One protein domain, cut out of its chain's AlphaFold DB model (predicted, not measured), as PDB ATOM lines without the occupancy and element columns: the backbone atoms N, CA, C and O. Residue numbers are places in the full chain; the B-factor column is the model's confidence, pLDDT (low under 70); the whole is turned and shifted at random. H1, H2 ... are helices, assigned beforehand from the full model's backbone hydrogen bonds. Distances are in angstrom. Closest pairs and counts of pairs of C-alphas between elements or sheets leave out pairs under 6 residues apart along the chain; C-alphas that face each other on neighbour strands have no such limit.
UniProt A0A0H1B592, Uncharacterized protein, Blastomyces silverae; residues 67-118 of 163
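Overview. This is residues 67 to 118 of the 163 residues of an uncharacterized protein of Blastomyces silverae (UniProt A0A0H1B592). One helix, H1, stands on one side, and a small corner of two short helices, H2 and H3, stands on the other without reaching it. From the end of H3 a long unnamed stretch, residues 99 to 118, loops out past H2 and H3, then crosses back to H1 and ends with residues 113 to 118 running beside that helix. The printed part has 52 residues with three named helices, in the order H1, H2, H3, and no named strand; the class is all helix, although under half of the residues, 23 of the 52, are in named elements. The whole is compact, with a radius of gyration of the C-alphas of 10.4 A, and rounded, with spans of 25 by 22 by 16 A.

Along the chain. The printed part begins at Gly 67, with its C-alpha at (240.962, 235.662, 304.452). H1 follows as residues 70 to 81, 15.9 A from first to last C-alpha; C-alpha 70 is at (243.328, 235.316, 313.654) and C-alpha 81 at (257.290, 232.254, 320.613). H2 is residues 86 to 90, 6.2 A long by the same measure. H3 is residues 93 to 98, 9.2 A long, and ends with C-alpha 98 at (241.774, 233.851, 323.942). Residues 99 to 118 hold no named element, and the C-alpha of Val 118 is at (256.498, 223.543, 315.083).

Arrangement. H1 touches no helix. Its link to H2, 4 residues, is tight, yet the two helices are apart, with no C-alpha of the one within 8 A of the other. H2 and H3 are joined by a tight link of 2 residues. They touch only at the corner by that link, with 4 pairs of C-alphas within 8 A. Their closest C-alphas are those of Val 89 and Thr 95, 5.2 A apart, and their centres are 9.3 A apart. H1 and H3 are apart. In H1, H2 and H3 every O i to N i+4 pair is within hydrogen-bond range.

Size, cuts and confidence. The two C-alphas farthest apart are those of Gly 67 and Ser 102, at 30.5 A, and the first and last printed C-alphas, of Gly 67 and Val 118, are 22.4 A apart. The C-alphas of residues 99 to 118 lie 5 to 15 A from the mean of all C-alphas. The printed part has no cut, and neither of the links between its helices is long. The mean pLDDT of the printed part is 74.8; residues 96 to 98 and 100 to 113, 17 in number, are under 70. The mean is 87 in H1, 86 in H2 and 69 in H3.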
ATOM      1  N   GLY A  67     241.346 235.278 303.093       72.56
ATOM      2  CA  GLY A  67     240.962 235.662 304.452       72.56
ATOM      3  C   GLY A  67     242.062 235.352 305.469       72.56
ATOM      4  O   GLY A  67     242.659 234.278 305.440       72.56
ATOM      5  N   HIS A  68     242.334 236.294 306.373       80.88
ATOM      6  CA  HIS A  68     243.210 236.082 307.530       80.88
ATOM      7  C   HIS A  68     242.438 235.351 308.633       80.88
ATOM      8  O   HIS A  68     241.366 235.818 309.013       80.88
ATOM      9  N   ASP A  69     242.971 234.236 309.147       81.69
ATOM     10  CA  ASP A  69     242.437 233.554 310.334       81.69
ATOM     11  C   ASP A  69     243.229 233.987 311.587       81.69
ATOM     12  O   ASP A  69     244.375 233.552 311.793       81.69
ATOM     13  N   PRO A  70     242.644 234.831 312.463       81.31
ATOM     14  CA  PRO A  70     243.328 235.316 313.654       81.31
ATOM     15  C   PRO A  70     243.653 234.215 314.666       81.31
ATOM     16  O   PRO A  70     244.659 234.323 315.368       81.31
ATOM     17  N   LEU A  71     242.836 233.159 314.750       79.31
ATOM     18  CA  LEU A  71     243.038 232.069 315.704       79.31
ATOM     19  C   LEU A  71     244.186 231.166 315.256       79.31
ATOM     20  O   LEU A  71     245.052 230.833 316.066       79.31
ATOM     21  N   LYS A  72     244.248 230.839 313.960       82.06
ATOM     22  CA  LYS A  72     245.367 230.095 313.359       82.06
ATOM     23  C   LYS A  72     246.681 230.863 313.499       82.06
ATOM     24  O   LYS A  72     247.698 230.284 313.884       82.06
ATOM     25  N   HIS A  73     246.653 232.180 313.267       86.88
ATOM     26  CA  HIS A  73     247.818 233.041 313.474       86.88
ATOM     27  C   HIS A  73     248.265 233.029 314.939       86.88
ATOM     28  O   HIS A  73     249.439 232.798 315.227       86.88
ATOM     29  N   LEU A  74     247.333 233.199 315.876       85.69
ATOM     30  CA  LEU A  74     247.653 233.199 317.297       85.69
ATOM     31  C   LEU A  74     248.211 231.847 317.770       85.69
ATOM     32  O   LEU A  74     249.193 231.825 318.511       85.69
ATOM     33  N   ALA A  75     247.648 230.727 317.308       84.81
ATOM     34  CA  ALA A  75     248.160 229.387 317.600       84.81
ATOM     35  C   ALA A  75     249.608 229.211 317.115       84.81
ATOM     36  O   ALA A  75     250.450 228.685 317.844       84.81
ATOM     37  N   LEU A  76     249.915 229.697 315.908       87.94
ATOM     38  CA  LEU A  76     251.264 229.649 315.349       87.94
ATOM     39  C   LEU A  76     252.238 230.567 316.106       87.94
ATOM     40  O   LEU A  76     253.374 230.174 316.363       87.94
ATOM     41  N   MET A  77     251.796 231.751 316.545       90.88
ATOM     42  CA  MET A  77     252.596 232.607 317.431       90.88
ATOM     43  C   MET A  77     252.932 231.897 318.745       90.88
ATOM     44  O   MET A  77     254.083 231.925 319.170       90.88
ATOM     45  N   VAL A  78     251.960 231.222 319.365       88.38
ATOM     46  CA  VAL A  78     252.188 230.448 320.597       88.38
ATOM     47  C   VAL A  78     253.164 229.295 320.359       88.38
ATOM     48  O   VAL A  78     254.040 229.080 321.192       88.38
ATOM     49  N   ALA A  79     253.069 228.590 319.228       89.56
ATOM     50  CA  ALA A  79     254.009 227.523 318.881       89.56
ATOM     51  C   ALA A  79     255.456 228.034 318.741       89.56
ATOM     52  O   ALA A  79     256.388 227.426 319.265       89.56
ATOM     53  N   LEU A  80     255.650 229.171 318.066       92.31
ATOM     54  CA  LEU A  80     256.982 229.694 317.735       92.31
ATOM     55  C   LEU A  80     257.626 230.516 318.860       92.31
ATOM     56  O   LEU A  80     258.842 230.455 319.049       92.31
ATOM     57  N   ILE A  81     256.828 231.305 319.584       92.69
ATOM     58  CA  ILE A  81     257.290 232.254 320.613       92.69
ATOM     59  C   ILE A  81     257.148 231.657 322.021       92.69
ATOM     60  O   ILE A  81     257.889 232.029 322.933       92.69
ATOM     61  N   GLY A  82     256.223 230.716 322.206       89.62
ATOM     62  CA  GLY A  82     255.793 230.217 323.508       89.62
ATOM     63  C   GLY A  82     254.536 230.933 324.022       89.62
ATOM     64  O   GLY A  82     254.014 231.836 323.363       89.62
ATOM     65  N   PRO A  83     254.023 230.546 325.203       86.88
ATOM     66  CA  PRO A  83     252.818 231.142 325.772       86.88
ATOM     67  C   PRO A  83     253.011 232.637 326.085       86.88
ATOM     68  O   PRO A  83     254.099 233.037 326.517       86.88
ATOM     69  N   PRO A  84     251.978 233.477 325.895       88.88
ATOM     70  CA  PRO A  84     252.066 234.888 326.232       88.88
ATOM     71  C   PRO A  84     252.149 235.096 327.753       88.88
ATOM     72  O   PRO A  84     251.481 234.392 328.516       88.88
ATOM     73  N   PRO A  85     252.913 236.096 328.225       89.12
ATOM     74  CA  PRO A  85     252.927 236.456 329.636       89.12
ATOM     75  C   PRO A  85     251.568 237.029 330.068       89.12
ATOM     76  O   PRO A  85     250.866 237.674 329.287       89.12
ATOM     77  N   SER A  86     251.207 236.855 331.342       85.25
ATOM     78  CA  SER A  86     249.925 237.329 331.890       85.25
ATOM     79  C   SER A  86     249.736 238.843 331.753       85.25
ATOM     80  O   SER A  86     248.619 239.317 331.547       85.25
ATOM     81  N   GLU A  87     250.828 239.609 331.812       88.75
ATOM     82  CA  GLU A  87     250.797 241.045 331.558       88.75
ATOM     83  C   GLU A  87     250.276 241.356 330.152       88.75
ATOM     84  O   GLU A  87     249.397 242.204 330.014       88.75
ATOM     85  N   PHE A  88     250.753 240.636 329.130       87.75
ATOM     86  CA  PHE A  88     250.285 240.792 327.753       87.75
ATOM     87  C   PHE A  88     248.790 240.476 327.643       87.75
ATOM     88  O   PHE A  88     248.035 241.268 327.085       87.75
ATOM     89  N   VAL A  89     248.347 239.370 328.255       84.56
ATOM     90  CA  VAL A  89     246.930 238.965 328.254       84.56
ATOM     91  C   VAL A  89     246.038 240.036 328.882       84.56
ATOM     92  O   VAL A  89     244.957 240.323 328.377       84.56
ATOM     93  N   ARG A  90     246.498 240.688 329.954       85.19
ATOM     94  CA  ARG A  90     245.717 241.701 330.674       85.19
ATOM     95  C   ARG A  90     245.592 243.034 329.924       85.19
ATOM     96  O   ARG A  90     244.662 243.783 330.224       85.19
ATOM     97  N   ARG A  91     246.490 243.338 328.977       87.31
ATOM     98  CA  ARG A  91     246.509 244.612 328.225       87.31
ATOM     99  C   ARG A  91     245.345 244.762 327.236       87.31
ATOM    100  O   ARG A  91     245.032 245.889 326.871       87.31
ATOM    101  N   SER A  92     244.700 243.671 326.813       79.62
ATOM    102  CA  SER A  92     243.624 243.705 325.813       79.62
ATOM    103  C   SER A  92     242.444 242.826 326.207       79.62
ATOM    104  O   SER A  92     242.618 241.684 326.624       79.62
ATOM    105  N   GLU A  93     241.231 243.343 326.018       71.94
ATOM    106  CA  GLU A  93     240.001 242.585 326.250       71.94
ATOM    107  C   GLU A  93     239.872 241.396 325.285       71.94
ATOM    108  O   GLU A  93     239.479 240.309 325.695       71.94
ATOM    109  N   THR A  94     240.300 241.556 324.029       71.62
ATOM    110  CA  THR A  94     240.308 240.479 323.025       71.62
ATOM    111  C   THR A  94     241.248 239.344 323.429       71.62
ATOM    112  O   THR A  94     240.918 238.173 323.285       71.62
ATOM    113  N   THR A  95     242.417 239.665 323.987       71.50
ATOM    114  CA  THR A  95     243.401 238.652 324.391       71.50
ATOM    115  C   THR A  95     242.952 237.881 325.635       71.50
ATOM    116  O   THR A  95     243.199 236.679 325.710       71.50
ATOM    117  N   LYS A  96     242.229 238.520 326.567       67.94
ATOM    118  CA  LYS A  96     241.597 237.831 327.711       67.94
ATOM    119  C   LYS A  96     240.583 236.773 327.287       67.94
ATOM    120  O   LYS A  96     240.383 235.807 328.011       67.94
ATOM    121  N   GLN A  97     239.935 236.954 326.139       66.69
ATOM    122  CA  GLN A  97     238.996 235.964 325.614       66.69
ATOM    123  C   GLN A  97     239.734 234.741 325.037       66.69
ATOM    124  O   GLN A  97     239.206 233.634 325.065       66.69
ATOM    125  N   CYS A  98     240.972 234.916 324.556       66.38
ATOM    126  CA  CYS A  98     241.774 233.851 323.942       66.38
ATOM    127  C   CYS A  98     242.632 233.044 324.935       66.38
ATOM    128  O   CYS A  98     243.013 231.911 324.636       66.38
ATOM    129  N   PHE A  99     242.973 233.606 326.098       70.81
ATOM    130  CA  PHE A  99     243.892 232.990 327.061       70.81
ATOM    131  C   PHE A  99     243.338 233.018 328.477       70.81
ATOM    132  O   PHE A  99     242.701 233.985 328.886       70.81
ATOM    133  N   ASP A 100     243.667 231.989 329.260       67.75
ATOM    134  CA  ASP A 100     243.364 232.004 330.685       67.75
ATOM    135  C   ASP A 100     244.101 233.162 331.375       67.75
ATOM    136  O   ASP A 100     245.224 233.497 330.979       67.75
ATOM    137  N   PRO A 101     243.566 233.721 332.477       64.12
ATOM    138  CA  PRO A 101     244.226 234.789 333.235       64.12
ATOM    139  C   PRO A 101     245.654 234.449 333.697       64.12
ATOM    140  O   PRO A 101     246.447 235.341 333.999       64.12
ATOM    141  N   SER A 102     245.992 233.158 333.763       61.81
ATOM    142  CA  SER A 102     247.322 232.667 334.125       61.81
ATOM    143  C   SER A 102     248.320 232.611 332.958       61.81
ATOM    144  O   SER A 102     249.507 232.417 333.209       61.81
ATOM    145  N   GLY A 103     247.870 232.736 331.702       59.28
ATOM    146  CA  GLY A 103     248.693 232.594 330.490       59.28
ATOM    147  C   GLY A 103     249.261 231.186 330.248       59.28
ATOM    148  O   GLY A 103     249.977 230.975 329.275       59.28
ATOM    149  N   LYS A 104     248.968 230.209 331.121       57.22
ATOM    150  CA  LYS A 104     249.571 228.862 331.095       57.22
ATOM    151  C   LYS A 104     248.903 227.895 330.124       57.22
ATOM    152  O   LYS A 104     249.513 226.892 329.758       57.22
ATOM    153  N   SER A 105     247.670 228.174 329.726       54.88
ATOM    154  CA  SER A 105     246.915 227.328 328.815       54.88
ATOM    155  C   SER A 105     246.221 228.215 327.778       54.88
ATOM    156  O   SER A 105     245.596 229.214 328.146       54.88
ATOM    157  N   PRO A 106     246.362 227.905 326.480       54.12
ATOM    158  CA  PRO A 106     245.510 228.497 325.459       54.12
ATOM    159  C   PRO A 106     244.061 228.150 325.819       54.12
ATOM    160  O   PRO A 106     243.754 226.975 326.016       54.12
ATOM    161  N   CYS A 107     243.197 229.150 325.997       51.62
ATOM    162  CA  CYS A 107     241.857 228.930 326.541       51.62
ATOM    163  C   CYS A 107     240.816 228.736 325.424       51.62
ATOM    164  O   CYS A 107     241.057 229.032 324.253       51.62
ATOM    165  N   LEU A 108     239.661 228.215 325.840       47.19
ATOM    166  CA  LEU A 108     238.414 227.788 325.182       47.19
ATOM    167  C   LEU A 108     238.041 228.366 323.793       47.19
ATOM    168  O   LEU A 108     237.330 227.684 323.060       47.19
ATOM    169  N   LEU A 109     238.509 229.556 323.391       46.31
ATOM    170  CA  LEU A 109     238.282 230.141 322.055       46.31
ATOM    171  C   LEU A 109     239.220 229.639 320.956       46.31
ATOM    172  O   LEU A 109     238.883 229.769 319.782       46.31
ATOM    173  N   LEU A 110     240.357 229.020 321.296       51.25
ATOM    174  CA  LEU A 110     241.046 228.194 320.303       51.25
ATOM    175  C   LEU A 110     240.156 227.023 319.881       51.25
ATOM    176  O   LEU A 110     240.325 226.561 318.767       51.25
ATOM    177  N   GLY A 111     239.178 226.606 320.698       44.97
ATOM    178  CA  GLY A 111     237.926 225.942 320.296       44.97
ATOM    179  C   GLY A 111     238.003 224.574 319.604       44.97
ATOM    180  O   GLY A 111     236.974 223.919 319.519       44.97
ATOM    181  N   ASN A 112     239.179 224.181 319.102       49.75
ATOM    182  CA  ASN A 112     239.569 222.977 318.347       49.75
ATOM    183  C   ASN A 112     240.846 223.215 317.500       49.75
ATOM    184  O   ASN A 112     241.360 222.282 316.888       49.75
ATOM    185  N   ALA A 113     241.362 224.443 317.420       56.84
ATOM    186  CA  ALA A 113     242.600 224.785 316.738       56.84
ATOM    187  C   ALA A 113     243.793 224.176 317.482       56.84
ATOM    188  O   ALA A 113     244.229 224.640 318.538       56.84
ATOM    189  N   THR A 114     244.307 223.094 316.911       70.00
ATOM    190  CA  THR A 114     245.516 222.416 317.361       70.00
ATOM    191  C   THR A 114     246.701 223.366 317.238       70.00
ATOM    192  O   THR A 114     247.002 223.842 316.143       70.00
ATOM    193  N   ILE A 115     247.400 223.624 318.347       77.81
ATOM    194  CA  ILE A 115     248.693 224.308 318.281       77.81
ATOM    195  C   ILE A 115     249.628 223.430 317.449       77.81
ATOM    196  O   ILE A 115     249.842 222.268 317.809       77.81
ATOM    197  N   PRO A 116     250.172 223.945 316.336       83.56
ATOM    198  CA  PRO A 116     251.074 223.162 315.518       83.56
ATOM    199  C   PRO A 116     252.331 222.837 316.327       83.56
ATOM    200  O   PRO A 116     252.895 223.697 317.000       83.56
ATOM    201  N   SER A 117     252.796 221.591 316.244       86.12
ATOM    202  CA  SER A 117     254.051 221.166 316.872       86.12
ATOM    203  C   SER A 117     255.248 221.606 316.020       86.12
ATOM    204  O   SER A 117     255.983 220.773 315.489       86.12
ATOM    205  N   VAL A 118     255.416 222.918 315.854       90.69
ATOM    206  CA  VAL A 118     256.498 223.543 315.083       90.69
ATOM    207  C   VAL A 118     257.355 224.426 315.980       90.69
ATOM    208  O   VAL A 118     256.872 225.037 316.928       90.69
TER     209      VAL A 118